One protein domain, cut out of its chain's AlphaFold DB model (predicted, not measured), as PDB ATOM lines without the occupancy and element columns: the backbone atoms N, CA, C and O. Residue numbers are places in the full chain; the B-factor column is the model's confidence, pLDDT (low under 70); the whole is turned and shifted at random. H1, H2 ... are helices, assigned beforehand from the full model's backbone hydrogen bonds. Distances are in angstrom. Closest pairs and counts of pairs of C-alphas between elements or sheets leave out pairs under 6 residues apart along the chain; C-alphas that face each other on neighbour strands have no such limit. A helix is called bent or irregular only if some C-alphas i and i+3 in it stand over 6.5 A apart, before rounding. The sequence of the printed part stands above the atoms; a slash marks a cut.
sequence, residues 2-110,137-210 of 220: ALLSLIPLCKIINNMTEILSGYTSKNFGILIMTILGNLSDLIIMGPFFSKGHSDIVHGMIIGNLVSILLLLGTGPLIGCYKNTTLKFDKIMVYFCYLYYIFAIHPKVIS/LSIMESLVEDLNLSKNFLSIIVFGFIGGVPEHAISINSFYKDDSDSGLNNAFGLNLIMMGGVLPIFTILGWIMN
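Overview. This is residues 2 to 110 and 137 to 210 of the 220 residues of an uncharacterized protein of Gigaspora rosea (UniProt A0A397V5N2). At the core the long helix H4 and the arm H9a run side by side in opposite ways, and H8 packs on both, the three making a triangle. H3 and H7 pack on residues 54 to 67 of H4 to complete a bundle, H1 crosses H3 and H8 and folds back into H2, H6 packs on H7, and the arm H9b runs on past H9a. The printed part has 183 residues with nine named helices, H1 to H9 in chain order, and no named strand: all helix. It is compact, with a radius of gyration of the C-alphas of 17.1 A and spans of 46 by 39 by 28 A.

Arrangement. H1, residues 2 to 22, and H2, residues 26 to 36, form a helical hairpin, closest at the C-alphas of Ser 21 and Gly 29, 3.9 A. H1 touches H3, residues 39 to 50, at a steep tilt of 61 degrees, closest at C-alphas 10 and 40, 5.1 A. H3 forms a helical hairpin with the hub, H4, residues 54 to 82, closest at C-alphas 45 and 57, 5.7 A. H5, residues 94 to 103, and H2 only just touch, with 3 pairs of C-alphas within 8 A, closest at C-alphas 27 and 102, 7.2 A. H6, residues 137 to 147, touches H7, residues 151 to 162, closest at C-alphas 144 and 151, 7.0 A. H7 touches H4 at a steep tilt of 45 degrees, closest at C-alphas 63 and 156, 3.8 A. H8, residues 165 to 176, touches H4, closest at C-alphas 79 and 176, 4.4 A, and H1, closest at C-alphas 11 and 166, 5.4 A. H9, residues 180 to 208, is one helix by its hydrogen bonds but bent, with C-alphas 196 and 199 6.5 A apart; its arms H9a, residues 180 to 196, and H9b, residues 199 to 208, stand at 24 degrees. H8 and H9a form a helical hairpin, closest at C-alphas 171 and 183, 4.2 A. H9a touches H4 at a shallow tilt of 6 degrees, opposite ways, closest at C-alphas 65 and 191, 6.2 A. Every O i to N i+4 pair is within hydrogen-bond range in H6, H8 and H9b, against 13 of 17 in H1, 6 of 7 in H2, 6 of 8 in H3, 20 of 25 in H4, 4 of 6 in H5, 5 of 8 in H7 and 9 of 13 in H9a.

Along the chain. H1 begins at C-alpha 2 (65.533, -38.558, -31.989) and measures 31.0 A from first to last C-alpha. H4 measures 42.1 A, with a kink of 27 degrees near residue 70, H9a 24.2 A; H9b ends at C-alpha 208 (47.296, -14.105, -41.904). H5 is irregular, with C-alphas 95 and 98 7.0 A apart, and H3 only just, with C-alphas 44 and 47 6.6 A apart.

Size, cuts and confidence. The two C-alphas farthest apart, Thr 84 and Asn 210, are 54.4 A apart. Residues 111 to 136 are not printed, and C-alphas 110 and 137 are 39.1 A apart across the cut. The link from H4 to H5, 11 residues, is long. Mean pLDDT of the printed part is 75.8; 56 residues are under 70, among them 26 to 37, 89 to 110 and 137 to 147.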
ATOM      1  N   ALA A   2      66.308 -39.767 -32.273       60.06
ATOM      2  CA  ALA A   2      65.533 -38.558 -31.989       60.06
ATOM      3  C   ALA A   2      63.990 -38.758 -31.982       60.06
ATOM      4  O   ALA A   2      63.275 -38.081 -31.252       60.06
ATOM      5  N   LEU A   3      63.457 -39.765 -32.688       64.00
ATOM      6  CA  LEU A   3      62.035 -40.132 -32.581       64.00
ATOM      7  C   LEU A   3      61.641 -40.583 -31.160       64.00
ATOM      8  O   LEU A   3      60.573 -40.240 -30.667       64.00
ATOM      9  N   LEU A   4      62.523 -41.333 -30.487       66.69
ATOM     10  CA  LEU A   4      62.277 -41.823 -29.129       66.69
ATOM     11  C   LEU A   4      62.328 -40.698 -28.089       66.69
ATOM     12  O   LEU A   4      61.682 -40.828 -27.055       66.69
ATOM     13  N   SER A   5      63.062 -39.610 -28.349       69.12
ATOM     14  CA  SER A   5      63.120 -38.457 -27.441       69.12
ATOM     15  C   SER A   5      61.878 -37.566 -27.505       69.12
ATOM     16  O   SER A   5      61.642 -36.816 -26.565       69.12
ATOM     17  N   LEU A   6      61.046 -37.677 -28.550       71.31
ATOM     18  CA  LEU A   6      59.772 -36.951 -28.609       71.31
ATOM     19  C   LEU A   6      58.760 -37.473 -27.581       71.31
ATOM     20  O   LEU A   6      58.043 -36.684 -26.984       71.31
ATOM     21  N   ILE A   7      58.741 -38.779 -27.307       74.94
ATOM     22  CA  ILE A   7      57.805 -39.384 -26.344       74.94
ATOM     23  C   ILE A   7      57.936 -38.789 -24.926       74.94
ATOM     24  O   ILE A   7      56.925 -38.330 -24.386       74.94
ATOM     25  N   PRO A   8      59.125 -38.773 -24.283       73.31
ATOM     26  CA  PRO A   8      59.269 -38.181 -22.956       73.31
ATOM     27  C   PRO A   8      59.004 -36.674 -22.966       73.31
ATOM     28  O   PRO A   8      58.435 -36.166 -22.005       73.31
ATOM     29  N   LEU A   9      59.339 -35.971 -24.052       73.12
ATOM     30  CA  LEU A   9      59.029 -34.552 -24.205       73.12
ATOM     31  C   LEU A   9      57.514 -34.299 -24.211       73.12
ATOM     32  O   LEU A   9      57.027 -33.494 -23.419       73.12
ATOM     33  N   CYS A  10      56.759 -35.013 -25.052       73.94
ATOM     34  CA  CYS A  10      55.299 -34.912 -25.103       73.94
ATOM     35  C   CYS A  10      54.680 -35.223 -23.734       73.94
ATOM     36  O   CYS A  10      53.764 -34.529 -23.302       73.94
ATOM     37  N   LYS A  11      55.231 -36.206 -23.007       75.19
ATOM     38  CA  LYS A  11      54.803 -36.517 -21.637       75.19
ATOM     39  C   LYS A  11      55.038 -35.348 -20.674       75.19
ATOM     40  O   LYS A  11      54.143 -35.027 -19.902       75.19
ATOM     41  N   ILE A  12      56.208 -34.705 -20.713       75.62
ATOM     42  CA  ILE A  12      56.514 -33.542 -19.859       75.62
ATOM     43  C   ILE A  12      55.554 -32.390 -20.157       75.62
ATOM     44  O   ILE A  12      54.986 -31.821 -19.230       75.62
ATOM     45  N   ILE A  13      55.334 -32.076 -21.435       72.88
ATOM     46  CA  ILE A  13      54.408 -31.014 -21.851       72.88
ATOM     47  C   ILE A  13      53.002 -31.301 -21.323       72.88
ATOM     48  O   ILE A  13      52.395 -30.431 -20.702       72.88
ATOM     49  N   ASN A  14      52.507 -32.527 -21.506       72.12
ATOM     50  CA  ASN A  14      51.168 -32.886 -21.056       72.12
ATOM     51  C   ASN A  14      51.047 -32.798 -19.520       72.12
ATOM     52  O   ASN A  14      50.117 -32.173 -19.007       72.12
ATOM     53  N   ASN A  15      52.049 -33.287 -18.782       72.38
ATOM     54  CA  ASN A  15      52.115 -33.139 -17.325       72.38
ATOM     55  C   ASN A  15      52.089 -31.660 -16.895       72.38
ATOM     56  O   ASN A  15      51.370 -31.293 -15.968       72.38
ATOM     57  N   MET A  16      52.830 -30.785 -17.586       71.06
ATOM     58  CA  MET A  16      52.822 -29.345 -17.302       71.06
ATOM     59  C   MET A  16      51.447 -28.721 -17.538       71.06
ATOM     60  O   MET A  16      51.014 -27.870 -16.761       71.06
ATOM     61  N   THR A  17      50.731 -29.149 -18.579       70.75
ATOM     62  CA  THR A  17      49.377 -28.645 -18.846       70.75
ATOM     63  C   THR A  17      48.371 -29.090 -17.789       70.75
ATOM     64  O   THR A  17      47.510 -28.301 -17.397       70.75
ATOM     65  N   GLU A  18      48.531 -30.299 -17.250       68.25
ATOM     66  CA  GLU A  18      47.737 -30.797 -16.129       68.25
ATOM     67  C   GLU A  18      47.996 -29.970 -14.860       68.25
ATOM     68  O   GLU A  18      47.051 -29.465 -14.245       68.25
ATOM     69  N   ILE A  19      49.267 -29.721 -14.529       68.38
ATOM     70  CA  ILE A  19      49.671 -28.880 -13.391       68.38
ATOM     71  C   ILE A  19      49.111 -27.458 -13.538       68.38
ATOM     72  O   ILE A  19      48.471 -26.935 -12.620       68.38
ATOM     73  N   LEU A  20      49.284 -26.838 -14.708       66.56
ATOM     74  CA  LEU A  20      48.810 -25.481 -14.991       66.56
ATOM     75  C   LEU A  20      47.281 -25.368 -14.887       66.56
ATOM     76  O   LEU A  20      46.748 -24.390 -14.350       66.56
ATOM     77  N   SER A  21      46.562 -26.391 -15.352       65.12
ATOM     78  CA  SER A  21      45.110 -26.464 -15.188       65.12
ATOM     79  C   SER A  21      44.699 -26.502 -13.710       65.12
ATOM     80  O   SER A  21      43.672 -25.927 -13.338       65.12
ATOM     81  N   GLY A  22      45.528 -27.116 -12.856       66.56
ATOM     82  CA  GLY A  22      45.308 -27.262 -11.420       66.56
ATOM     83  C   GLY A  22      45.362 -25.949 -10.639       66.56
ATOM     84  O   GLY A  22      44.636 -25.808  -9.652       66.56
ATOM     85  N   TYR A  23      46.154 -24.981 -11.104       70.75
ATOM     86  CA  TYR A  23      46.260 -23.641 -10.510       70.75
ATOM     87  C   TYR A  23      45.178 -22.665 -10.985       70.75
ATOM     88  O   TYR A  23      45.061 -21.555 -10.462       70.75
ATOM     89  N   THR A  24      44.373 -23.065 -11.967       69.81
ATOM     90  CA  THR A  24      43.390 -22.192 -12.603       69.81
ATOM     91  C   THR A  24      41.978 -22.464 -12.066       69.81
ATOM     92  O   THR A  24      41.679 -23.532 -11.528       69.81
ATOM     93  N   SER A  25      41.069 -21.486 -12.181       71.88
ATOM     94  CA  SER A  25      39.668 -21.684 -11.788       71.88
ATOM     95  C   SER A  25      39.064 -22.905 -12.484       71.88
ATOM     96  O   SER A  25      39.398 -23.217 -13.622       71.88
ATOM     97  N   LYS A  26      38.125 -23.570 -11.818       65.06
ATOM     98  CA  LYS A  26      37.577 -24.865 -12.230       65.06
ATOM     99  C   LYS A  26      37.150 -24.957 -13.701       65.06
ATOM    100  O   LYS A  26      37.430 -25.952 -14.351       65.06
ATOM    101  N   ASN A  27      36.495 -23.921 -14.221       56.94
ATOM    102  CA  ASN A  27      36.028 -23.902 -15.609       56.94
ATOM    103  C   ASN A  27      37.169 -23.593 -16.592       56.94
ATOM    104  O   ASN A  27      37.214 -24.152 -17.682       56.94
ATOM    105  N   PHE A  28      38.113 -22.738 -16.198       63.91
ATOM    106  CA  PHE A  28      39.270 -22.399 -17.024       63.91
ATOM    107  C   PHE A  28      40.345 -23.492 -17.019       63.91
ATOM    108  O   PHE A  28      40.987 -23.688 -18.040       63.91
ATOM    109  N   GLY A  29      40.516 -24.242 -15.928       61.25
ATOM    110  CA  GLY A  29      41.407 -25.401 -15.887       61.25
ATOM    111  C   GLY A  29      40.975 -26.462 -16.899       61.25
ATOM    112  O   GLY A  29      41.792 -26.947 -17.671       61.25
ATOM    113  N   ILE A  30      39.669 -26.728 -16.996       60.34
ATOM    114  CA  ILE A  30      39.124 -27.640 -18.013       60.34
ATOM    115  C   ILE A  30      39.396 -27.107 -19.423       60.34
ATOM    116  O   ILE A  30      39.798 -27.872 -20.293       60.34
ATOM    117  N   LEU A  31      39.227 -25.801 -19.650       61.50
ATOM    118  CA  LEU A  31      39.523 -25.175 -20.940       61.50
ATOM    119  C   LEU A  31      41.008 -25.314 -21.311       61.50
ATOM    120  O   LEU A  31      41.319 -25.706 -22.431       61.50
ATOM    121  N   ILE A  32      41.911 -25.036 -20.367       66.31
ATOM    122  CA  ILE A  32      43.360 -25.181 -20.545       66.31
ATOM    123  C   ILE A  32      43.710 -26.628 -20.872       66.31
ATOM    124  O   ILE A  32      44.405 -26.864 -21.846       66.31
ATOM    125  N   MET A  33      43.182 -27.596 -20.125       65.75
ATOM    126  CA  MET A  33      43.455 -29.012 -20.366       65.75
ATOM    127  C   MET A  33      42.853 -29.502 -21.688       65.75
ATOM    128  O   MET A  33      43.412 -30.365 -22.342       65.75
ATOM    129  N   THR A  34      41.743 -28.912 -22.130       64.06
ATOM    130  CA  THR A  34      41.141 -29.228 -23.432       64.06
ATOM    131  C   THR A  34      41.987 -28.656 -24.574       64.06
ATOM    132  O   THR A  34      42.306 -29.355 -25.523       64.06
ATOM    133  N   ILE A  35      42.386 -27.385 -24.498       66.00
ATOM    134  CA  ILE A  35      43.103 -26.705 -25.591       66.00
ATOM    135  C   ILE A  35      44.588 -27.093 -25.617       66.00
ATOM    136  O   ILE A  35      45.152 -27.296 -26.689       66.00
ATOM    137  N   LEU A  36      45.223 -27.184 -24.447       67.25
ATOM    138  CA  LEU A  36      46.643 -27.499 -24.294       67.25
ATOM    139  C   LEU A  36      46.909 -28.983 -24.009       67.25
ATOM    140  O   LEU A  36      48.043 -29.412 -24.164       67.25
ATOM    141  N   GLY A  37      45.905 -29.801 -23.697       64.06
ATOM    142  CA  GLY A  37      46.076 -31.263 -23.662       64.06
ATOM    143  C   GLY A  37      46.339 -31.875 -25.040       64.06
ATOM    144  O   GLY A  37      46.533 -33.071 -25.148       64.06
ATOM    145  N   ASN A  38      46.338 -31.055 -26.096       74.75
ATOM    146  CA  ASN A  38      46.784 -31.420 -27.436       74.75
ATOM    147  C   ASN A  38      48.001 -30.578 -27.881       74.75
ATOM    148  O   ASN A  38      48.269 -30.402 -29.074       74.75
ATOM    149  N   LEU A  39      48.713 -29.981 -26.917       77.94
ATOM    150  CA  LEU A  39      49.845 -29.088 -27.157       77.94
ATOM    151  C   LEU A  39      51.055 -29.841 -27.718       77.94
ATOM    152  O   LEU A  39      51.804 -29.265 -28.497       77.94
ATOM    153  N   SER A  40      51.219 -31.120 -27.380       79.88
ATOM    154  CA  SER A  40      52.215 -32.026 -27.969       79.88
ATOM    155  C   SER A  40      52.118 -32.066 -29.499       79.88
ATOM    156  O   SER A  40      53.103 -31.800 -30.187       79.88
ATOM    157  N   ASP A  41      50.926 -32.321 -30.042       85.62
ATOM    158  CA  ASP A  41      50.680 -32.295 -31.485       85.62
ATOM    159  C   ASP A  41      50.920 -30.904 -32.075       85.62
ATOM    160  O   ASP A  41      51.555 -30.777 -33.119       85.62
ATOM    161  N   LEU A  42      50.448 -29.842 -31.410       83.94
ATOM    162  CA  LEU A  42      50.629 -28.467 -31.887       83.94
ATOM    163  C   LEU A  42      52.103 -28.070 -31.959       83.94
ATOM    164  O   LEU A  42      52.518 -27.408 -32.907       83.94
ATOM    165  N   ILE A  43      52.894 -28.495 -30.978       79.38
ATOM    166  CA  ILE A  43      54.336 -28.271 -30.922       79.38
ATOM    167  C   ILE A  43      55.047 -29.015 -32.057       79.38
ATOM    168  O   ILE A  43      55.981 -28.474 -32.646       79.38
ATOM    169  N   ILE A  44      54.592 -30.220 -32.412       81.94
ATOM    170  CA  ILE A  44      55.138 -30.978 -33.547       81.94
ATOM    171  C   ILE A  44      54.698 -30.358 -34.885       81.94
ATOM    172  O   ILE A  44      55.509 -30.250 -35.803       81.94
ATOM    173  N   MET A  45      53.444 -29.916 -35.010       86.75
ATOM    174  CA  MET A  45      52.881 -29.358 -36.247       86.75
ATOM    175  C   MET A  45      53.346 -27.926 -36.544       86.75
ATOM    176  O   MET A  45      53.560 -27.577 -37.705       86.75
ATOM    177  N   GLY A  46      53.492 -27.087 -35.516       85.31
ATOM    178  CA  GLY A  46      53.815 -25.660 -35.620       85.31
ATOM    179  C   GLY A  46      55.055 -25.337 -36.472       85.31
ATOM    180  O   GLY A  46      54.978 -24.439 -37.317       85.31
ATOM    181  N   PRO A  47      56.171 -26.075 -36.329       79.50
ATOM    182  CA  PRO A  47      57.337 -25.984 -37.204       79.50
ATOM    183  C   PRO A  47      57.026 -26.158 -38.697       79.50
ATOM    184  O   PRO A  47      57.478 -25.369 -39.528       79.50
ATOM    185  N   PHE A  48      56.239 -27.176 -39.052       82.94
ATOM    186  CA  PHE A  48      55.871 -27.463 -40.442       82.94
ATOM    187  C   PHE A  48      54.892 -26.444 -40.989       82.94
ATOM    188  O   PHE A  48      55.026 -26.007 -42.132       82.94
ATOM    189  N   PHE A  49      53.944 -26.041 -40.147       87.81
ATOM    190  CA  PHE A  49      53.004 -24.987 -40.461       87.81
ATOM    191  C   PHE A  49      53.743 -23.684 -40.782       87.81
ATOM    192  O   PHE A  49      53.570 -23.140 -41.867       87.81
ATOM    193  N   SER A  50      54.660 -23.251 -39.912       83.94
ATOM    194  CA  SER A  50      55.466 -22.036 -40.106       83.94
ATOM    195  C   SER A  50      56.335 -22.075 -41.369       83.94
ATOM    196  O   SER A  50      56.615 -21.031 -41.953       83.94
ATOM    197  N   LYS A  51      56.741 -23.269 -41.824       83.12
ATOM    198  CA  LYS A  51      57.498 -23.477 -43.072       83.12
ATOM    199  C   LYS A  51      56.621 -23.666 -44.316       83.12
ATOM    200  O   LYS A  51      57.151 -23.856 -45.407       83.12
ATOM    201  N   GLY A  52      55.296 -23.622 -44.178       83.62
ATOM    202  CA  GLY A  52      54.357 -23.795 -45.289       83.62
ATOM    203  C   GLY A  52      54.219 -25.235 -45.789       83.62
ATOM    204  O   GLY A  52      53.697 -25.450 -46.880       83.62
ATOM    205  N   HIS A  53      54.652 -26.232 -45.013       85.88
ATOM    206  CA  HIS A  53      54.500 -27.650 -45.349       85.88
ATOM    207  C   HIS A  53      53.090 -28.157 -45.007       85.88
ATOM    208  O   HIS A  53      52.914 -28.982 -44.106       85.88
ATOM    209  N   SER A  54      52.080 -27.661 -45.727       88.00
ATOM    210  CA  SER A  54      50.667 -28.000 -45.508       88.00
ATOM    211  C   SER A  54      50.400 -29.502 -45.537       88.00
ATOM    212  O   SER A  54      49.718 -30.000 -44.650       88.00
ATOM    213  N   ASP A  55      51.006 -30.232 -46.476       87.12
ATOM    214  CA  ASP A  55      50.752 -31.667 -46.676       87.12
ATOM    215  C   ASP A  55      51.193 -32.502 -45.467       87.12
ATOM    216  O   ASP A  55      50.558 -33.491 -45.098       87.12
ATOM    217  N   ILE A  56      52.277 -32.081 -44.806       86.81
ATOM    218  CA  ILE A  56      52.778 -32.745 -43.600       86.81
ATOM    219  C   ILE A  56      51.818 -32.486 -42.441       86.81
ATOM    220  O   ILE A  56      51.431 -33.424 -41.753       86.81
ATOM    221  N   VAL A  57      51.389 -31.236 -42.256       90.00
ATOM    222  CA  VAL A  57      50.454 -30.863 -41.186       90.00
ATOM    223  C   VAL A  57      49.090 -31.534 -41.384       90.00
ATOM    224  O   VAL A  57      48.551 -32.110 -40.441       90.00
ATOM    225  N   HIS A  58      48.549 -31.535 -42.606       91.38
ATOM    226  CA  HIS A  58      47.324 -32.264 -42.947       91.38
ATOM    227  C   HIS A  58      47.482 -33.761 -42.695       91.38
ATOM    228  O   HIS A  58      46.607 -34.367 -42.080       91.38
ATOM    229  N   GLY A  59      48.616 -34.340 -43.097       91.25
ATOM    230  CA  GLY A  59      48.949 -35.730 -42.815       91.25
ATOM    231  C   GLY A  59      48.961 -36.045 -41.319       91.25
ATOM    232  O   GLY A  59      48.370 -37.038 -40.913       91.25
ATOM    233  N   MET A  60      49.541 -35.186 -40.481       90.25
ATOM    234  CA  MET A  60      49.558 -35.381 -39.026       90.25
ATOM    235  C   MET A  60      48.162 -35.267 -38.396       90.25
ATOM    236  O   MET A  60      47.820 -36.073 -37.533       90.25
ATOM    237  N   ILE A  61      47.324 -34.328 -38.857       90.69
ATOM    238  CA  ILE A  61      45.920 -34.215 -38.417       90.69
ATOM    239  C   ILE A  61      45.141 -35.490 -38.779       90.69
ATOM    240  O   ILE A  61      44.413 -36.027 -37.948       90.69
ATOM    241  N   ILE A  62      45.320 -36.009 -39.999       91.00
ATOM    242  CA  ILE A  62      44.742 -37.299 -40.411       91.00
ATOM    243  C   ILE A  62      45.299 -38.435 -39.556       91.00
ATOM    244  O   ILE A  62      44.567 -39.338 -39.168       91.00
ATOM    245  N   GLY A  63      46.589 -38.396 -39.256       90.44
ATOM    246  CA  GLY A  63      47.262 -39.378 -38.430       90.44
ATOM    247  C   GLY A  63      46.669 -39.512 -37.033       90.44
ATOM    248  O   GLY A  63      46.434 -40.632 -36.592       90.44
ATOM    249  N   ASN A  64      46.332 -38.393 -36.390       87.94
ATOM    250  CA  ASN A  64      45.635 -38.376 -35.100       87.94
ATOM    251  C   ASN A  64      44.222 -39.010 -35.203       87.94
ATOM    252  O   ASN A  64      43.809 -39.811 -34.364       87.94
ATOM    253  N   LEU A  65      43.518 -38.782 -36.322       86.25
ATOM    254  CA  LEU A  65      42.245 -39.467 -36.603       86.25
ATOM    255  C   LEU A  65      42.419 -40.967 -36.837       86.25
ATOM    256  O   LEU A  65      41.525 -41.749 -36.531       86.25
ATOM    257  N   VAL A  66      43.539 -41.396 -37.413       89.75
ATOM    258  CA  VAL A  66      43.829 -42.820 -37.618       89.75
ATOM    259  C   VAL A  66      44.273 -43.472 -36.307       89.75
ATOM    260  O   VAL A  66      43.899 -44.615 -36.037       89.75
ATOM    261  N   SER A  67      45.018 -42.764 -35.458       88.19
ATOM    262  CA  SER A  67      45.506 -43.291 -34.183       88.19
ATOM    263  C   SER A  67      44.371 -43.599 -33.205       88.19
ATOM    264  O   SER A  67      44.476 -44.569 -32.450       88.19
ATOM    265  N   ILE A  68      43.239 -42.886 -33.276       85.19
ATOM    266  CA  ILE A  68      42.061 -43.215 -32.462       85.19
ATOM    267  C   ILE A  68      41.511 -44.609 -32.775       85.19
ATOM    268  O   ILE A  68      41.062 -45.307 -31.873       85.19
ATOM    269  N   LEU A  69      41.555 -45.049 -34.038       87.12
ATOM    270  CA  LEU A  69      41.062 -46.373 -34.428       87.12
ATOM    271  C   LEU A  69      41.917 -47.456 -33.778       87.12
ATOM    272  O   LEU A  69      41.393 -48.459 -33.293       87.12
ATOM    273  N   LEU A  70      43.231 -47.221 -33.727       87.50
ATOM    274  CA  LEU A  70      44.154 -48.087 -33.015       87.50
ATOM    275  C   LEU A  70      43.826 -48.099 -31.518       87.50
ATOM    276  O   LEU A  70      43.670 -49.178 -30.954       87.50
ATOM    277  N   LEU A  71      43.638 -46.931 -30.902       87.69
ATOM    278  CA  LEU A  71      43.319 -46.797 -29.480       87.69
ATOM    279  C   LEU A  71      41.988 -47.465 -29.100       87.69
ATOM    280  O   LEU A  71      41.916 -48.169 -28.094       87.69
ATOM    281  N   LEU A  72      40.946 -47.293 -29.914       85.31
ATOM    282  CA  LEU A  72      39.638 -47.926 -29.728       85.31
ATOM    283  C   LEU A  72      39.680 -49.440 -29.965       85.31
ATOM    284  O   LEU A  72      38.843 -50.161 -29.432       85.31
ATOM    285  N   GLY A  73      40.649 -49.934 -30.736       88.12
ATOM    286  CA  GLY A  73      40.931 -51.361 -30.844       88.12
ATOM    287  C   GLY A  73      41.684 -51.890 -29.622       88.12
ATOM    288  O   GLY A  73      41.256 -52.853 -28.992       88.12
ATOM    289  N   THR A  74      42.806 -51.266 -29.261       89.75
ATOM    290  CA  THR A  74      43.721 -51.775 -28.227       89.75
ATOM    291  C   THR A  74      43.236 -51.520 -26.806       89.75
ATOM    292  O   THR A  74      43.420 -52.373 -25.943       89.75
ATOM    293  N   GLY A  75      42.614 -50.371 -26.539       89.62
ATOM    294  CA  GLY A  75      42.166 -49.960 -25.206       89.62
ATOM    295  C   GLY A  75      41.165 -50.946 -24.597       89.62
ATOM    296  O   GLY A  75      41.457 -51.527 -23.550       89.62
ATOM    297  N   PRO A  76      40.037 -51.232 -25.269       88.06
ATOM    298  CA  PRO A  76      39.084 -52.233 -24.810       88.06
ATOM    299  C   PRO A  76      39.676 -53.641 -24.713       88.06
ATOM    300  O   PRO A  76      39.323 -54.365 -23.793       88.06
ATOM    301  N   LEU A  77      40.601 -54.036 -25.601       90.50
ATOM    302  CA  LEU A  77      41.292 -55.330 -25.485       90.50
ATOM    303  C   LEU A  77      42.106 -55.425 -24.187       90.50
ATOM    304  O   LEU A  77      42.033 -56.435 -23.490       90.50
ATOM    305  N   ILE A  78      42.842 -54.366 -23.842       90.06
ATOM    306  CA  ILE A  78      43.618 -54.278 -22.597       90.06
ATOM    307  C   ILE A  78      42.689 -54.266 -21.378       90.06
ATOM    308  O   ILE A  78      42.941 -54.981 -20.407       90.06
ATOM    309  N   GLY A  79      41.602 -53.494 -21.428       87.81
ATOM    310  CA  GLY A  79      40.598 -53.475 -20.366       87.81
ATOM    311  C   GLY A  79      39.953 -54.851 -20.173       87.81
ATOM    312  O   GLY A  79      39.910 -55.345 -19.051       87.81
ATOM    313  N   CYS A  80      39.566 -55.521 -21.264       88.75
ATOM    314  CA  CYS A  80      38.964 -56.854 -21.248       88.75
ATOM    315  C   CYS A  80      39.915 -57.956 -20.757       88.75
ATOM    316  O   CYS A  80      39.479 -58.934 -20.149       88.75
ATOM    317  N   TYR A  81      41.220 -57.816 -21.013       89.69
ATOM    318  CA  TYR A  81      42.231 -58.756 -20.524       89.69
ATOM    319  C   TYR A  81      42.264 -58.813 -18.989       89.69
ATOM    320  O   TYR A  81      42.479 -59.876 -18.411       89.69
ATOM    321  N   LYS A  82      42.029 -57.675 -18.326       84.75
ATOM    322  CA  LYS A  82      41.971 -57.582 -16.863       84.75
ATOM    323  C   LYS A  82      40.555 -57.787 -16.321       84.75
ATOM    324  O   LYS A  82      40.367 -58.495 -15.335       84.75
ATOM    325  N   ASN A  83      39.572 -57.162 -16.960       80.69
ATOM    326  CA  ASN A  83      38.177 -57.138 -16.547       80.69
ATOM    327  C   ASN A  83      37.371 -57.927 -17.578       80.69
ATOM    328  O   ASN A  83      37.220 -57.484 -18.702       80.69
ATOM    329  N   THR A  84      36.815 -59.082 -17.221       78.94
ATOM    330  CA  THR A  84      36.136 -60.000 -18.165       78.94
ATOM    331  C   THR A  84      35.099 -59.340 -19.094       78.94
ATOM    332  O   THR A  84      34.832 -59.846 -20.182       78.94
ATOM    333  N   THR A  85      34.494 -58.227 -18.668       79.25
ATOM    334  CA  THR A  85      33.579 -57.407 -19.470       79.25
ATOM    335  C   THR A  85      33.776 -55.934 -19.139       79.25
ATOM    336  O   THR A  85      33.790 -55.594 -17.958       79.25
ATOM    337  N   LEU A  86      33.805 -55.071 -20.152       80.56
ATOM    338  CA  LEU A  86      33.729 -53.619 -19.981       80.56
ATOM    339  C   LEU A  86      32.281 -53.153 -20.160       80.56
ATOM    340  O   LEU A  86      31.602 -53.569 -21.103       80.56
ATOM    341  N   LYS A  87      31.799 -52.298 -19.256       80.06
ATOM    342  CA  LYS A  87      30.489 -51.647 -19.384       80.06
ATOM    343  C   LYS A  87      30.665 -50.222 -19.883       80.06
ATOM    344  O   LYS A  87      31.539 -49.501 -19.419       80.06
ATOM    345  N   PHE A  88      29.802 -49.846 -20.816       77.25
ATOM    346  CA  PHE A  88      29.753 -48.519 -21.412       77.25
ATOM    347  C   PHE A  88      28.393 -47.927 -21.069       77.25
ATOM    348  O   PHE A  88      27.394 -48.229 -21.723       77.25
ATOM    349  N   ASP A  89      28.338 -47.164 -19.982       65.19
ATOM    350  CA  ASP A  89      27.072 -46.686 -19.430       65.19
ATOM    351  C   ASP A  89      26.606 -45.413 -20.144       65.19
ATOM    352  O   ASP A  89      25.401 -45.161 -20.251       65.19
ATOM    353  N   LYS A  90      27.540 -44.602 -20.662       64.56
ATOM    354  CA  LYS A  90      27.226 -43.352 -21.364       64.56
ATOM    355  C   LYS A  90      28.147 -43.133 -22.558       64.56
ATOM    356  O   LYS A  90      29.186 -42.489 -22.453       64.56
ATOM    357  N   ILE A  91      27.686 -43.533 -23.743       55.75
ATOM    358  CA  ILE A  91      28.242 -43.017 -25.000       55.75
ATOM    359  C   ILE A  91      27.739 -41.578 -25.162       55.75
ATOM    360  O   ILE A  91      26.652 -41.324 -25.682       55.75
ATOM    361  N   MET A  92      28.502 -40.616 -24.653       52.88
ATOM    362  CA  MET A  92      28.139 -39.208 -24.736       52.88
ATOM    363  C   MET A  92      28.545 -38.639 -26.100       52.88
ATOM    364  O   MET A  92      29.640 -38.116 -26.284       52.88
ATOM    365  N   VAL A  93      27.645 -38.736 -27.084       50.88
ATOM    366  CA  VAL A  93      27.877 -38.245 -28.453       50.88
ATOM    367  C   VAL A  93      27.801 -36.705 -28.513       50.88
ATOM    368  O   VAL A  93      26.784 -36.092 -28.826       50.88
ATOM    369  N   TYR A  94      28.929 -36.078 -28.188       51.50
ATOM    370  CA  TYR A  94      29.636 -35.059 -28.978       51.50
ATOM    371  C   TYR A  94      29.022 -33.693 -29.333       51.50
ATOM    372  O   TYR A  94      29.698 -32.695 -29.095       51.50
ATOM    373  N   PHE A  95      27.771 -33.548 -29.778       44.28
ATOM    374  CA  PHE A  95      27.199 -32.188 -29.923       44.28
ATOM    375  C   PHE A  95      26.947 -31.530 -28.560       44.28
ATOM    376  O   PHE A  95      26.949 -30.308 -28.427       44.28
ATOM    377  N   CYS A  96      26.831 -32.358 -27.519       47.06
ATOM    378  CA  CYS A  96      26.858 -31.915 -26.140       47.06
ATOM    379  C   CYS A  96      28.269 -31.670 -25.598       47.06
ATOM    380  O   CYS A  96      28.329 -31.032 -24.575       47.06
ATOM    381  N   TYR A  97      29.392 -32.103 -26.189       54.09
ATOM    382  CA  TYR A  97      30.699 -32.094 -25.489       54.09
ATOM    383  C   TYR A  97      31.216 -30.677 -25.166       54.09
ATOM    384  O   TYR A  97      31.548 -30.400 -24.015       54.09
ATOM    385  N   LEU A  98      31.157 -29.739 -26.120       49.50
ATOM    386  CA  LEU A  98      31.464 -28.322 -25.859       49.50
ATOM    387  C   LEU A  98      30.445 -27.666 -24.903       49.50
ATOM    388  O   LEU A  98      30.835 -26.913 -24.013       49.50
ATOM    389  N   TYR A  99      29.151 -27.996 -25.023       49.84
ATOM    390  CA  TYR A  99      28.104 -27.539 -24.093       49.84
ATOM    391  C   TYR A  99      28.247 -28.160 -22.689       49.84
ATOM    392  O   TYR A  99      27.979 -27.509 -21.693       49.84
ATOM    393  N   TYR A 100      28.722 -29.394 -22.582       48.97
ATOM    394  CA  TYR A 100      28.857 -30.214 -21.377       48.97
ATOM    395  C   TYR A 100      30.111 -29.839 -20.583       48.97
ATOM    396  O   TYR A 100      30.047 -29.786 -19.352       48.97
ATOM    397  N   ILE A 101      31.209 -29.500 -21.273       51.28
ATOM    398  CA  ILE A 101      32.387 -28.840 -20.690       51.28
ATOM    399  C   ILE A 101      31.983 -27.500 -20.057       51.28
ATOM    400  O   ILE A 101      32.382 -27.216 -18.929       51.28
ATOM    401  N   PHE A 102      31.143 -26.709 -20.736       48.00
ATOM    402  CA  PHE A 102      30.670 -25.421 -20.219       48.00
ATOM    403  C   PHE A 102      29.587 -25.536 -19.132       48.00
ATOM    404  O   PHE A 102      29.552 -24.704 -18.226       48.00
ATOM    405  N   ALA A 103      28.694 -26.530 -19.208       49.16
ATOM    406  CA  ALA A 103      27.465 -26.557 -18.414       49.16
ATOM    407  C   ALA A 103      27.414 -27.623 -17.302       49.16
ATOM    408  O   ALA A 103      26.627 -27.435 -16.374       49.16
ATOM    409  N   ILE A 104      28.178 -28.734 -17.353       47.28
ATOM    410  CA  ILE A 104      27.840 -29.915 -16.522       47.28
ATOM    411  C   ILE A 104      28.983 -30.519 -15.679       47.28
ATOM    412  O   ILE A 104      28.681 -30.950 -14.565       47.28
ATOM    413  N   HIS A 105      30.270 -30.543 -16.074       50.44
ATOM    414  CA  HIS A 105      31.247 -31.400 -15.352       50.44
ATOM    415  C   HIS A 105      32.501 -30.817 -14.672       50.44
ATOM    416  O   HIS A 105      33.567 -31.428 -14.696       50.44
ATOM    417  N   PRO A 106      32.349 -29.804 -13.804       49.47
ATOM    418  CA  PRO A 106      33.314 -29.584 -12.738       49.47
ATOM    419  C   PRO A 106      33.505 -30.806 -11.776       49.47
ATOM    420  O   PRO A 106      34.449 -30.834 -10.992       49.47
ATOM    421  N   LYS A 107      32.633 -31.827 -11.744       40.47
ATOM    422  CA  LYS A 107      32.639 -32.883 -10.693       40.47
ATOM    423  C   LYS A 107      33.261 -34.248 -11.048       40.47
ATOM    424  O   LYS A 107      33.435 -35.045 -10.134       40.47
ATOM    425  N   VAL A 108      33.564 -34.553 -12.314       43.44
ATOM    426  CA  VAL A 108      34.110 -35.886 -12.702       43.44
ATOM    427  C   VAL A 108      35.636 -35.901 -12.708       43.44
ATOM    428  O   VAL A 108      36.230 -36.829 -12.172       43.44
ATOM    429  N   ILE A 109      36.264 -34.800 -13.125       46.50
ATOM    430  CA  ILE A 109      37.728 -34.627 -13.119       46.50
ATOM    431  C   ILE A 109      38.307 -34.622 -11.688       46.50
ATOM    432  O   ILE A 109      39.472 -34.928 -11.472       46.50
ATOM    433  N   SER A 110      37.493 -34.352 -10.659       42.56
ATOM    434  CA  SER A 110      37.954 -34.420  -9.265       42.56
ATOM    435  C   SER A 110      38.189 -35.840  -8.738       42.56
ATOM    436  O   SER A 110      38.718 -35.963  -7.639       42.56
ATOM    437  N   LEU A 137      62.393 -31.917 -37.950       64.81
ATOM    438  CA  LEU A 137      62.796 -31.987 -39.357       64.81
ATOM    439  C   LEU A 137      63.954 -32.954 -39.596       64.81
ATOM    440  O   LEU A 137      63.887 -33.753 -40.524       64.81
ATOM    441  N   SER A 138      64.967 -32.947 -38.731       67.62
ATOM    442  CA  SER A 138      66.090 -33.883 -38.798       67.62
ATOM    443  C   SER A 138      65.620 -35.331 -38.621       67.62
ATOM    444  O   SER A 138      66.090 -36.223 -39.325       67.62
ATOM    445  N   ILE A 139      64.634 -35.572 -37.747       67.50
ATOM    446  CA  ILE A 139      63.970 -36.876 -37.621       67.50
ATOM    447  C   ILE A 139      63.284 -37.263 -38.932       67.50
ATOM    448  O   ILE A 139      63.401 -38.413 -39.346       67.50
ATOM    449  N   MET A 140      62.568 -36.342 -39.586       65.75
ATOM    450  CA  MET A 140      61.933 -36.629 -40.875       65.75
ATOM    451  C   MET A 140      62.948 -36.985 -41.946       65.75
ATOM    452  O   MET A 140      62.786 -38.008 -42.602       65.75
ATOM    453  N   GLU A 141      63.972 -36.158 -42.122       68.00
ATOM    454  CA  GLU A 141      64.997 -36.354 -43.147       68.00
ATOM    455  C   GLU A 141      65.734 -37.680 -42.925       68.00
ATOM    456  O   GLU A 141      65.771 -38.505 -43.836       68.00
ATOM    457  N   SER A 142      66.163 -37.968 -41.690       68.06
ATOM    458  CA  SER A 142      66.775 -39.257 -41.335       68.06
ATOM    459  C   SER A 142      65.826 -40.438 -41.555       68.06
ATOM    460  O   SER A 142      66.241 -41.451 -42.103       68.06
ATOM    461  N   LEU A 143      64.539 -40.345 -41.197       64.62
ATOM    462  CA  LEU A 143      63.601 -41.460 -41.398       64.62
ATOM    463  C   LEU A 143      63.239 -41.690 -42.873       64.62
ATOM    464  O   LEU A 143      62.985 -42.831 -43.259       64.62
ATOM    465  N   VAL A 144      63.200 -40.639 -43.696       63.94
ATOM    466  CA  VAL A 144      63.003 -40.770 -45.149       63.94
ATOM    467  C   VAL A 144      64.223 -41.440 -45.786       63.94
ATOM    468  O   VAL A 144      64.047 -42.341 -46.605       63.94
ATOM    469  N   GLU A 145      65.435 -41.045 -45.390       66.19
ATOM    470  CA  GLU A 145      66.691 -41.566 -45.948       66.19
ATOM    471  C   GLU A 145      67.012 -42.994 -45.476       66.19
ATOM    472  O   GLU A 145      67.381 -43.838 -46.294       66.19
ATOM    473  N   ASP A 146      66.812 -43.299 -44.188       63.53
ATOM    474  CA  ASP A 146      67.212 -44.580 -43.589       63.53
ATOM    475  C   ASP A 146      66.177 -45.700 -43.791       63.53
ATOM    476  O   ASP A 146      66.535 -46.879 -43.831       63.53
ATOM    477  N   LEU A 147      64.882 -45.363 -43.901       62.88
ATOM    478  CA  LEU A 147      63.791 -46.351 -43.973       62.88
ATOM    479  C   LEU A 147      63.048 -46.368 -45.316       62.88
ATOM    480  O   LEU A 147      62.153 -47.195 -45.498       62.88
ATOM    481  N   ASN A 148      63.416 -45.496 -46.263       71.25
ATOM    482  CA  ASN A 148      62.784 -45.370 -47.582       71.25
ATOM    483  C   ASN A 148      61.244 -45.220 -47.495       71.25
ATOM    484  O   ASN A 148      60.493 -45.726 -48.333       71.25
ATOM    485  N   LEU A 149      60.768 -44.569 -46.427       77.00
ATOM    486  CA  LEU A 149      59.348 -44.357 -46.147       77.00
ATOM    487  C   LEU A 149      58.850 -43.083 -46.830       77.00
ATOM    488  O   LEU A 149      59.565 -42.086 -46.934       77.00
ATOM    489  N   SER A 150      57.589 -43.088 -47.262       83.62
ATOM    490  CA  SER A 150      56.985 -41.894 -47.853       83.62
ATOM    491  C   SER A 150      56.739 -40.815 -46.795       83.62
ATOM    492  O   SER A 150      56.412 -41.108 -45.641       83.62
ATOM    493  N   LYS A 151      56.824 -39.542 -47.207       80.00
ATOM    494  CA  LYS A 151      56.489 -38.391 -46.349       80.00
ATOM    495  C   LYS A 151      55.080 -38.509 -45.762       80.00
ATOM    496  O   LYS A 151      54.888 -38.175 -44.600       80.00
ATOM    497  N   ASN A 152      54.142 -39.065 -46.531       83.62
ATOM    498  CA  ASN A 152      52.767 -39.313 -46.097       83.62
ATOM    499  C   ASN A 152      52.677 -40.386 -45.018       83.62
ATOM    500  O   ASN A 152      51.927 -40.239 -44.061       83.62
ATOM    501  N   PHE A 153      53.439 -41.475 -45.149       85.31
ATOM    502  CA  PHE A 153      53.469 -42.502 -44.114       85.31
ATOM    503  C   PHE A 153      54.032 -41.933 -42.809       85.31
ATOM    504  O   PHE A 153      53.482 -42.174 -41.739       85.31
ATOM    505  N   LEU A 154      55.095 -41.135 -42.898       83.06
ATOM    506  CA  LEU A 154      55.691 -40.487 -41.736       83.06
ATOM    507  C   LEU A 154      54.733 -39.490 -41.077       83.06
ATOM    508  O   LEU A 154      54.543 -39.555 -39.864       83.06
ATOM    509  N   SER A 155      54.103 -38.602 -41.847       86.19
ATOM    510  CA  SER A 155      53.167 -37.615 -41.300       86.19
ATOM    511  C   SER A 155      51.948 -38.277 -40.656       86.19
ATOM    512  O   SER A 155      51.624 -37.959 -39.515       86.19
ATOM    513  N   ILE A 156      51.326 -39.241 -41.339       88.75
ATOM    514  CA  ILE A 156      50.099 -39.896 -40.879       88.75
ATOM    515  C   ILE A 156      50.388 -40.892 -39.752       88.75
ATOM    516  O   ILE A 156      49.788 -40.821 -38.688       88.75
ATOM    517  N   ILE A 157      51.295 -41.844 -39.960       87.19
ATOM    518  CA  ILE A 157      51.457 -42.964 -39.024       87.19
ATOM    519  C   ILE A 157      52.418 -42.617 -37.899       87.19
ATOM    520  O   ILE A 157      52.142 -42.924 -36.744       87.19
ATOM    521  N   VAL A 158      53.554 -41.998 -38.212       85.00
ATOM    522  CA  VAL A 158      54.607 -41.790 -37.214       85.00
ATOM    523  C   VAL A 158      54.302 -40.563 -36.361       85.00
ATOM    524  O   VAL A 158      54.127 -40.689 -35.151       85.00
ATOM    525  N   PHE A 159      54.191 -39.382 -36.967       83.81
ATOM    526  CA  PHE A 159      53.976 -38.145 -36.210       83.81
ATOM    527  C   PHE A 159      52.562 -38.029 -35.654       83.81
ATOM    528  O   PHE A 159      52.417 -37.671 -34.488       83.81
ATOM    529  N   GLY A 160      51.547 -38.400 -36.440       85.06
ATOM    530  CA  GLY A 160      50.162 -38.420 -35.969       85.06
ATOM    531  C   GLY A 160      49.924 -39.369 -34.792       85.06
ATOM    532  O   GLY A 160      49.045 -39.118 -33.977       85.06
ATOM    533  N   PHE A 161      50.731 -40.426 -34.653       85.44
ATOM    534  CA  PHE A 161      50.697 -41.270 -33.460       85.44
ATOM    535  C   PHE A 161      51.480 -40.663 -32.292       85.44
ATOM    536  O   PHE A 161      50.984 -40.682 -31.170       85.44
ATOM    537  N   ILE A 162      52.695 -40.153 -32.537       83.56
ATOM    538  CA  ILE A 162      53.620 -39.697 -31.484       83.56
ATOM    539  C   ILE A 162      53.070 -38.531 -30.680       83.56
ATOM    540  O   ILE A 162      53.191 -38.555 -29.454       83.56
ATOM    541  N   GLY A 163      52.479 -37.535 -31.342       79.00
ATOM    542  CA  GLY A 163      51.928 -36.381 -30.637       79.00
ATOM    543  C   GLY A 163      50.815 -36.772 -29.661       79.00
ATOM    544  O   GLY A 163      50.794 -36.243 -28.557       79.00
ATOM    545  N   GLY A 164      50.022 -37.794 -30.005       81.44
ATOM    546  CA  GLY A 164      48.959 -38.351 -29.163       81.44
ATOM    547  C   GLY A 164      49.389 -39.432 -28.158       81.44
ATOM    548  O   GLY A 164      48.534 -40.029 -27.501       81.44
ATOM    549  N   VAL A 165      50.681 -39.780 -28.047       83.31
ATOM    550  CA  VAL A 165      51.136 -40.872 -27.155       83.31
ATOM    551  C   VAL A 165      50.767 -40.643 -25.682       83.31
ATOM    552  O   VAL A 165      50.262 -41.591 -25.066       83.31
ATOM    553  N   PRO A 166      51.013 -39.462 -25.076       76.50
ATOM    554  CA  PRO A 166      50.625 -39.208 -23.687       76.50
ATOM    555  C   PRO A 166      49.128 -39.429 -23.445       76.50
ATOM    556  O   PRO A 166      48.730 -40.034 -22.452       76.50
ATOM    557  N   GLU A 167      48.293 -39.009 -24.382       77.31
ATOM    558  CA  GLU A 167      46.845 -39.052 -24.280       77.31
ATOM    559  C   GLU A 167      46.301 -40.460 -24.541       77.31
ATOM    560  O   GLU A 167      45.395 -40.932 -23.845       77.31
ATOM    561  N   HIS A 168      46.907 -41.190 -25.481       85.31
ATOM    562  CA  HIS A 168      46.655 -42.617 -25.655       85.31
ATOM    563  C   HIS A 168      46.961 -43.379 -24.362       85.31
ATOM    564  O   HIS A 168      46.181 -44.245 -23.962       85.31
ATOM    565  N   ALA A 169      48.058 -43.042 -23.674       83.38
ATOM    566  CA  ALA A 169      48.413 -43.668 -22.405       83.38
ATOM    567  C   ALA A 169      47.364 -43.393 -21.315       83.38
ATOM    568  O   ALA A 169      46.997 -44.317 -20.587       83.38
ATOM    569  N   ILE A 170      46.828 -42.168 -21.244       79.56
ATOM    570  CA  ILE A 170      45.727 -41.816 -20.332       79.56
ATOM    571  C   ILE A 170      44.488 -42.670 -20.636       79.56
ATOM    572  O   ILE A 170      43.964 -43.327 -19.740       79.56
ATOM    573  N   SER A 171      44.065 -42.743 -21.902       82.06
ATOM    574  CA  SER A 171      42.882 -43.521 -22.300       82.06
ATOM    575  C   SER A 171      43.044 -45.024 -22.019       82.06
ATOM    576  O   SER A 171      42.151 -45.648 -21.441       82.06
ATOM    577  N   ILE A 172      44.204 -45.608 -22.348       87.50
ATOM    578  CA  ILE A 172      44.521 -47.016 -22.048       87.50
ATOM    579  C   ILE A 172      44.477 -47.272 -20.539       87.50
ATOM    580  O   ILE A 172      43.932 -48.288 -20.102       87.50
ATOM    581  N   ASN A 173      45.026 -46.361 -19.736       84.31
ATOM    582  CA  ASN A 173      45.000 -46.472 -18.282       84.31
ATOM    583  C   ASN A 173      43.566 -46.438 -17.731       84.31
ATOM    584  O   ASN A 173      43.244 -47.235 -16.849       84.31
ATOM    585  N   SER A 174      42.686 -45.589 -18.272       82.75
ATOM    586  CA  SER A 174      41.265 -45.567 -17.897       82.75
ATOM    587  C   SER A 174      40.572 -46.895 -18.230       82.75
ATOM    588  O   SER A 174      39.948 -47.488 -17.351       82.75
ATOM    589  N   PHE A 175      40.779 -47.450 -19.434       84.62
ATOM    590  CA  PHE A 175      40.262 -48.783 -19.785       84.62
ATOM    591  C   PHE A 175      40.781 -49.881 -18.846       84.62
ATOM    592  O   PHE A 175      40.017 -50.730 -18.387       84.62
ATOM    593  N   TYR A 176      42.070 -49.849 -18.504       87.81
ATOM    594  CA  TYR A 176      42.678 -50.796 -17.565       87.81
ATOM    595  C   TYR A 176      42.111 -50.684 -16.136       87.81
ATOM    596  O   TYR A 176      42.143 -51.644 -15.357       87.81
ATOM    597  N   LYS A 177      41.589 -49.514 -15.759       85.81
ATOM    598  CA  LYS A 177      40.949 -49.251 -14.462       85.81
ATOM    599  C   LYS A 177      39.441 -49.541 -14.450       85.81
ATOM    600  O   LYS A 177      38.800 -49.250 -13.448       85.81
ATOM    601  N   ASP A 178      38.903 -50.157 -15.506       86.44
ATOM    602  CA  ASP A 178      37.460 -50.370 -15.717       86.44
ATOM    603  C   ASP A 178      36.652 -49.076 -15.920       86.44
ATOM    604  O   ASP A 178      35.424 -49.093 -15.892       86.44
ATOM    605  N   ASP A 179      37.322 -47.946 -16.167       83.56
ATOM    606  CA  ASP A 179      36.674 -46.666 -16.459       83.56
ATOM    607  C   ASP A 179      36.571 -46.445 -17.974       83.56
ATOM    608  O   ASP A 179      37.278 -45.646 -18.596       83.56
ATOM    609  N   SER A 180      35.693 -47.237 -18.585       82.88
ATOM    610  CA  SER A 180      35.545 -47.299 -20.040       82.88
ATOM    611  C   SER A 180      34.921 -46.037 -20.639       82.88
ATOM    612  O   SER A 180      35.245 -45.669 -21.770       82.88
ATOM    613  N   ASP A 181      34.058 -45.350 -19.883       79.69
ATOM    614  CA  ASP A 181      33.450 -44.086 -20.304       79.69
ATOM    615  C   ASP A 181      34.515 -42.979 -20.375       79.69
ATOM    616  O   ASP A 181      34.586 -42.261 -21.375       79.69
ATOM    617  N   SER A 182      35.389 -42.858 -19.365       76.25
ATOM    618  CA  SER A 182      36.508 -41.901 -19.399       76.25
ATOM    619  C   SER A 182      37.509 -42.236 -20.506       76.25
ATOM    620  O   SER A 182      37.918 -41.342 -21.248       76.25
ATOM    621  N   GLY A 183      37.830 -43.523 -20.693       78.44
ATOM    622  CA  GLY A 183      38.705 -43.988 -21.774       78.44
ATOM    623  C   GLY A 183      38.201 -43.580 -23.162       78.44
ATOM    624  O   GLY A 183      38.965 -43.015 -23.952       78.44
ATOM    625  N   LEU A 184      36.908 -43.791 -23.442       78.75
ATOM    626  CA  LEU A 184      36.266 -43.352 -24.687       78.75
ATOM    627  C   LEU A 184      36.201 -41.830 -24.809       78.75
ATOM    628  O   LEU A 184      36.494 -41.293 -25.875       78.75
ATOM    629  N   ASN A 185      35.811 -41.130 -23.742       75.19
ATOM    630  CA  ASN A 185      35.693 -39.673 -23.757       75.19
ATOM    631  C   ASN A 185      37.034 -39.006 -24.065       75.19
ATOM    632  O   ASN A 185      37.061 -38.048 -24.836       75.19
ATOM    633  N   ASN A 186      38.128 -39.531 -23.508       74.69
ATOM    634  CA  ASN A 186      39.471 -39.048 -23.795       74.69
ATOM    635  C   ASN A 186      39.871 -39.330 -25.251       74.69
ATOM    636  O   ASN A 186      40.280 -38.417 -25.961       74.69
ATOM    637  N   ALA A 187      39.672 -40.569 -25.719       76.44
ATOM    638  CA  ALA A 187      39.999 -40.970 -27.089       76.44
ATOM    639  C   ALA A 187      39.273 -40.107 -28.130       76.44
ATOM    640  O   ALA A 187      39.894 -39.565 -29.047       76.44
ATOM    641  N   PHE A 188      37.953 -39.954 -27.983       76.81
ATOM    642  CA  PHE A 188      37.175 -39.136 -28.900       76.81
ATOM    643  C   PHE A 188      37.533 -37.665 -28.740       76.81
ATOM    644  O   PHE A 188      37.935 -37.063 -29.728       76.81
ATOM    645  N   GLY A 189      37.432 -37.095 -27.528       70.38
ATOM    646  CA  GLY A 189      37.557 -35.662 -27.210       70.38
ATOM    647  C   GLY A 189      38.640 -34.896 -27.979       70.38
ATOM    648  O   GLY A 189      38.359 -33.826 -28.516       70.38
ATOM    649  N   LEU A 190      39.827 -35.482 -28.104       68.69
ATOM    650  CA  LEU A 190      41.005 -34.881 -28.741       68.69
ATOM    651  C   LEU A 190      40.838 -34.672 -30.252       68.69
ATOM    652  O   LEU A 190      41.202 -33.631 -30.799       68.69
ATOM    653  N   ASN A 191      40.174 -35.604 -30.932       74.88
ATOM    654  CA  ASN A 191      40.001 -35.556 -32.381       74.88
ATOM    655  C   ASN A 191      39.039 -34.447 -32.837       74.88
ATOM    656  O   ASN A 191      39.239 -33.848 -33.899       74.88
ATOM    657  N   LEU A 192      38.032 -34.096 -32.025       75.38
ATOM    658  CA  LEU A 192      37.228 -32.896 -32.301       75.38
ATOM    659  C   LEU A 192      38.033 -31.625 -32.206       75.38
ATOM    660  O   LEU A 192      37.758 -30.691 -32.949       75.38
ATOM    661  N   ILE A 193      38.955 -31.550 -31.258       77.62
ATOM    662  CA  ILE A 193      39.751 -30.346 -31.058       77.62
ATOM    663  C   ILE A 193      40.679 -30.189 -32.254       77.62
ATOM    664  O   ILE A 193      40.791 -29.089 -32.788       77.62
ATOM    665  N   MET A 194      41.219 -31.291 -32.771       82.06
ATOM    666  CA  MET A 194      42.006 -31.289 -33.999       82.06
ATOM    667  C   MET A 194      41.217 -30.830 -35.226       82.06
ATOM    668  O   MET A 194      41.643 -29.903 -35.919       82.06
ATOM    669  N   MET A 195      40.042 -31.408 -35.484       81.94
ATOM    670  CA  MET A 195      39.258 -31.048 -36.676       81.94
ATOM    671  C   MET A 195      38.483 -29.732 -36.535       81.94
ATOM    672  O   MET A 195      38.401 -28.955 -37.482       81.94
ATOM    673  N   GLY A 196      37.874 -29.494 -35.377       78.81
ATOM    674  CA  GLY A 196      36.986 -28.362 -35.104       78.81
ATOM    675  C   GLY A 196      37.675 -27.151 -34.477       78.81
ATOM    676  O   GLY A 196      37.087 -26.072 -34.465       78.81
ATOM    677  N   GLY A 197      38.898 -27.309 -33.969       80.00
ATOM    678  CA  GLY A 197      39.697 -26.241 -33.362       80.00
ATOM    679  C   GLY A 197      40.988 -25.964 -34.129       80.00
ATOM    680  O   GLY A 197      41.146 -24.890 -34.702       80.00
ATOM    681  N   VAL A 198      41.906 -26.928 -34.179       85.19
ATOM    682  CA  VAL A 198      43.254 -26.739 -34.740       85.19
ATOM    683  C   VAL A 198      43.212 -26.459 -36.237       85.19
ATOM    684  O   VAL A 198      43.744 -25.442 -36.674       85.19
ATOM    685  N   LEU A 199      42.534 -27.297 -37.026       89.12
ATOM    686  CA  LEU A 199      42.427 -27.117 -38.478       89.12
ATOM    687  C   LEU A 199      41.865 -25.734 -38.891       89.12
ATOM    688  O   LEU A 199      42.483 -25.080 -39.743       89.12
ATOM    689  N   PRO A 200      40.749 -25.229 -38.320       89.50
ATOM    690  CA  PRO A 200      40.266 -23.892 -38.652       89.50
ATOM    691  C   PRO A 200      41.194 -22.783 -38.146       89.50
ATOM    692  O   PRO A 200      41.410 -21.818 -38.879       89.50
ATOM    693  N   ILE A 201      41.795 -22.916 -36.955       88.62
ATOM    694  CA  ILE A 201      42.769 -21.935 -36.446       88.62
ATOM    695  C   ILE A 201      43.979 -21.849 -37.380       88.62
ATOM    696  O   ILE A 201      44.366 -20.754 -37.775       88.62
ATOM    697  N   PHE A 202      44.542 -22.984 -37.792       91.62
ATOM    698  CA  PHE A 202      45.689 -23.030 -38.700       91.62
ATOM    699  C   PHE A 202      45.338 -22.489 -40.083       91.62
ATOM    700  O   PHE A 202      46.153 -21.817 -40.703       91.62
ATOM    701  N   THR A 203      44.105 -22.693 -40.548       93.00
ATOM    702  CA  THR A 203      43.625 -22.067 -41.788       93.00
ATOM    703  C   THR A 203      43.612 -20.546 -41.683       93.00
ATOM    704  O   THR A 203      44.153 -19.870 -42.557       93.00
ATOM    705  N   ILE A 204      43.070 -19.997 -40.595       93.31
ATOM    706  CA  ILE A 204      43.040 -18.547 -40.369       93.31
ATOM    707  C   ILE A 204      44.461 -17.988 -40.227       93.31
ATOM    708  O   ILE A 204      44.791 -16.986 -40.859       93.31
ATOM    709  N   LEU A 205      45.316 -18.642 -39.437       92.69
ATOM    710  CA  LEU A 205      46.719 -18.255 -39.290       92.69
ATOM    711  C   LEU A 205      47.459 -18.326 -40.627       92.69
ATOM    712  O   LEU A 205      48.254 -17.443 -40.929       92.69
ATOM    713  N   GLY A 206      47.161 -19.331 -41.452       93.38
ATOM    714  CA  GLY A 206      47.769 -19.499 -42.762       93.38
ATOM    715  C   GLY A 206      47.435 -18.317 -43.658       93.38
ATOM    716  O   GLY A 206      48.330 -17.733 -44.259       93.38
ATOM    717  N   TRP A 207      46.175 -17.875 -43.652       94.00
ATOM    718  CA  TRP A 207      45.761 -16.664 -44.362       94.00
ATOM    719  C   TRP A 207      46.462 -15.407 -43.840       94.00
ATOM    720  O   TRP A 207      46.930 -14.605 -44.642       94.00
ATOM    721  N   ILE A 208      46.588 -15.246 -42.517       95.88
ATOM    722  CA  ILE A 208      47.296 -14.105 -41.904       95.88
ATOM    723  C   ILE A 208      48.780 -14.095 -42.302       95.88
ATOM    724  O   ILE A 208      49.349 -13.036 -42.559       95.88
ATOM    725  N   MET A 209      49.404 -15.270 -42.380       92.94
ATOM    726  CA  MET A 209      50.824 -15.447 -42.697       92.94
ATOM    727  C   MET A 209      51.106 -15.576 -44.205       92.94
ATOM    728  O   MET A 209      52.256 -15.780 -44.586       92.94
ATOM    729  N   ASN A 210      50.091 -15.451 -45.070       92.19
ATOM    730  CA  ASN A 210      50.176 -15.711 -46.516       92.19
ATOM    731  C   ASN A 210      50.724 -17.110 -46.875       92.19
ATOM    732  O   ASN A 210      51.386 -17.292 -47.898       92.19
TER     733      ASN A 210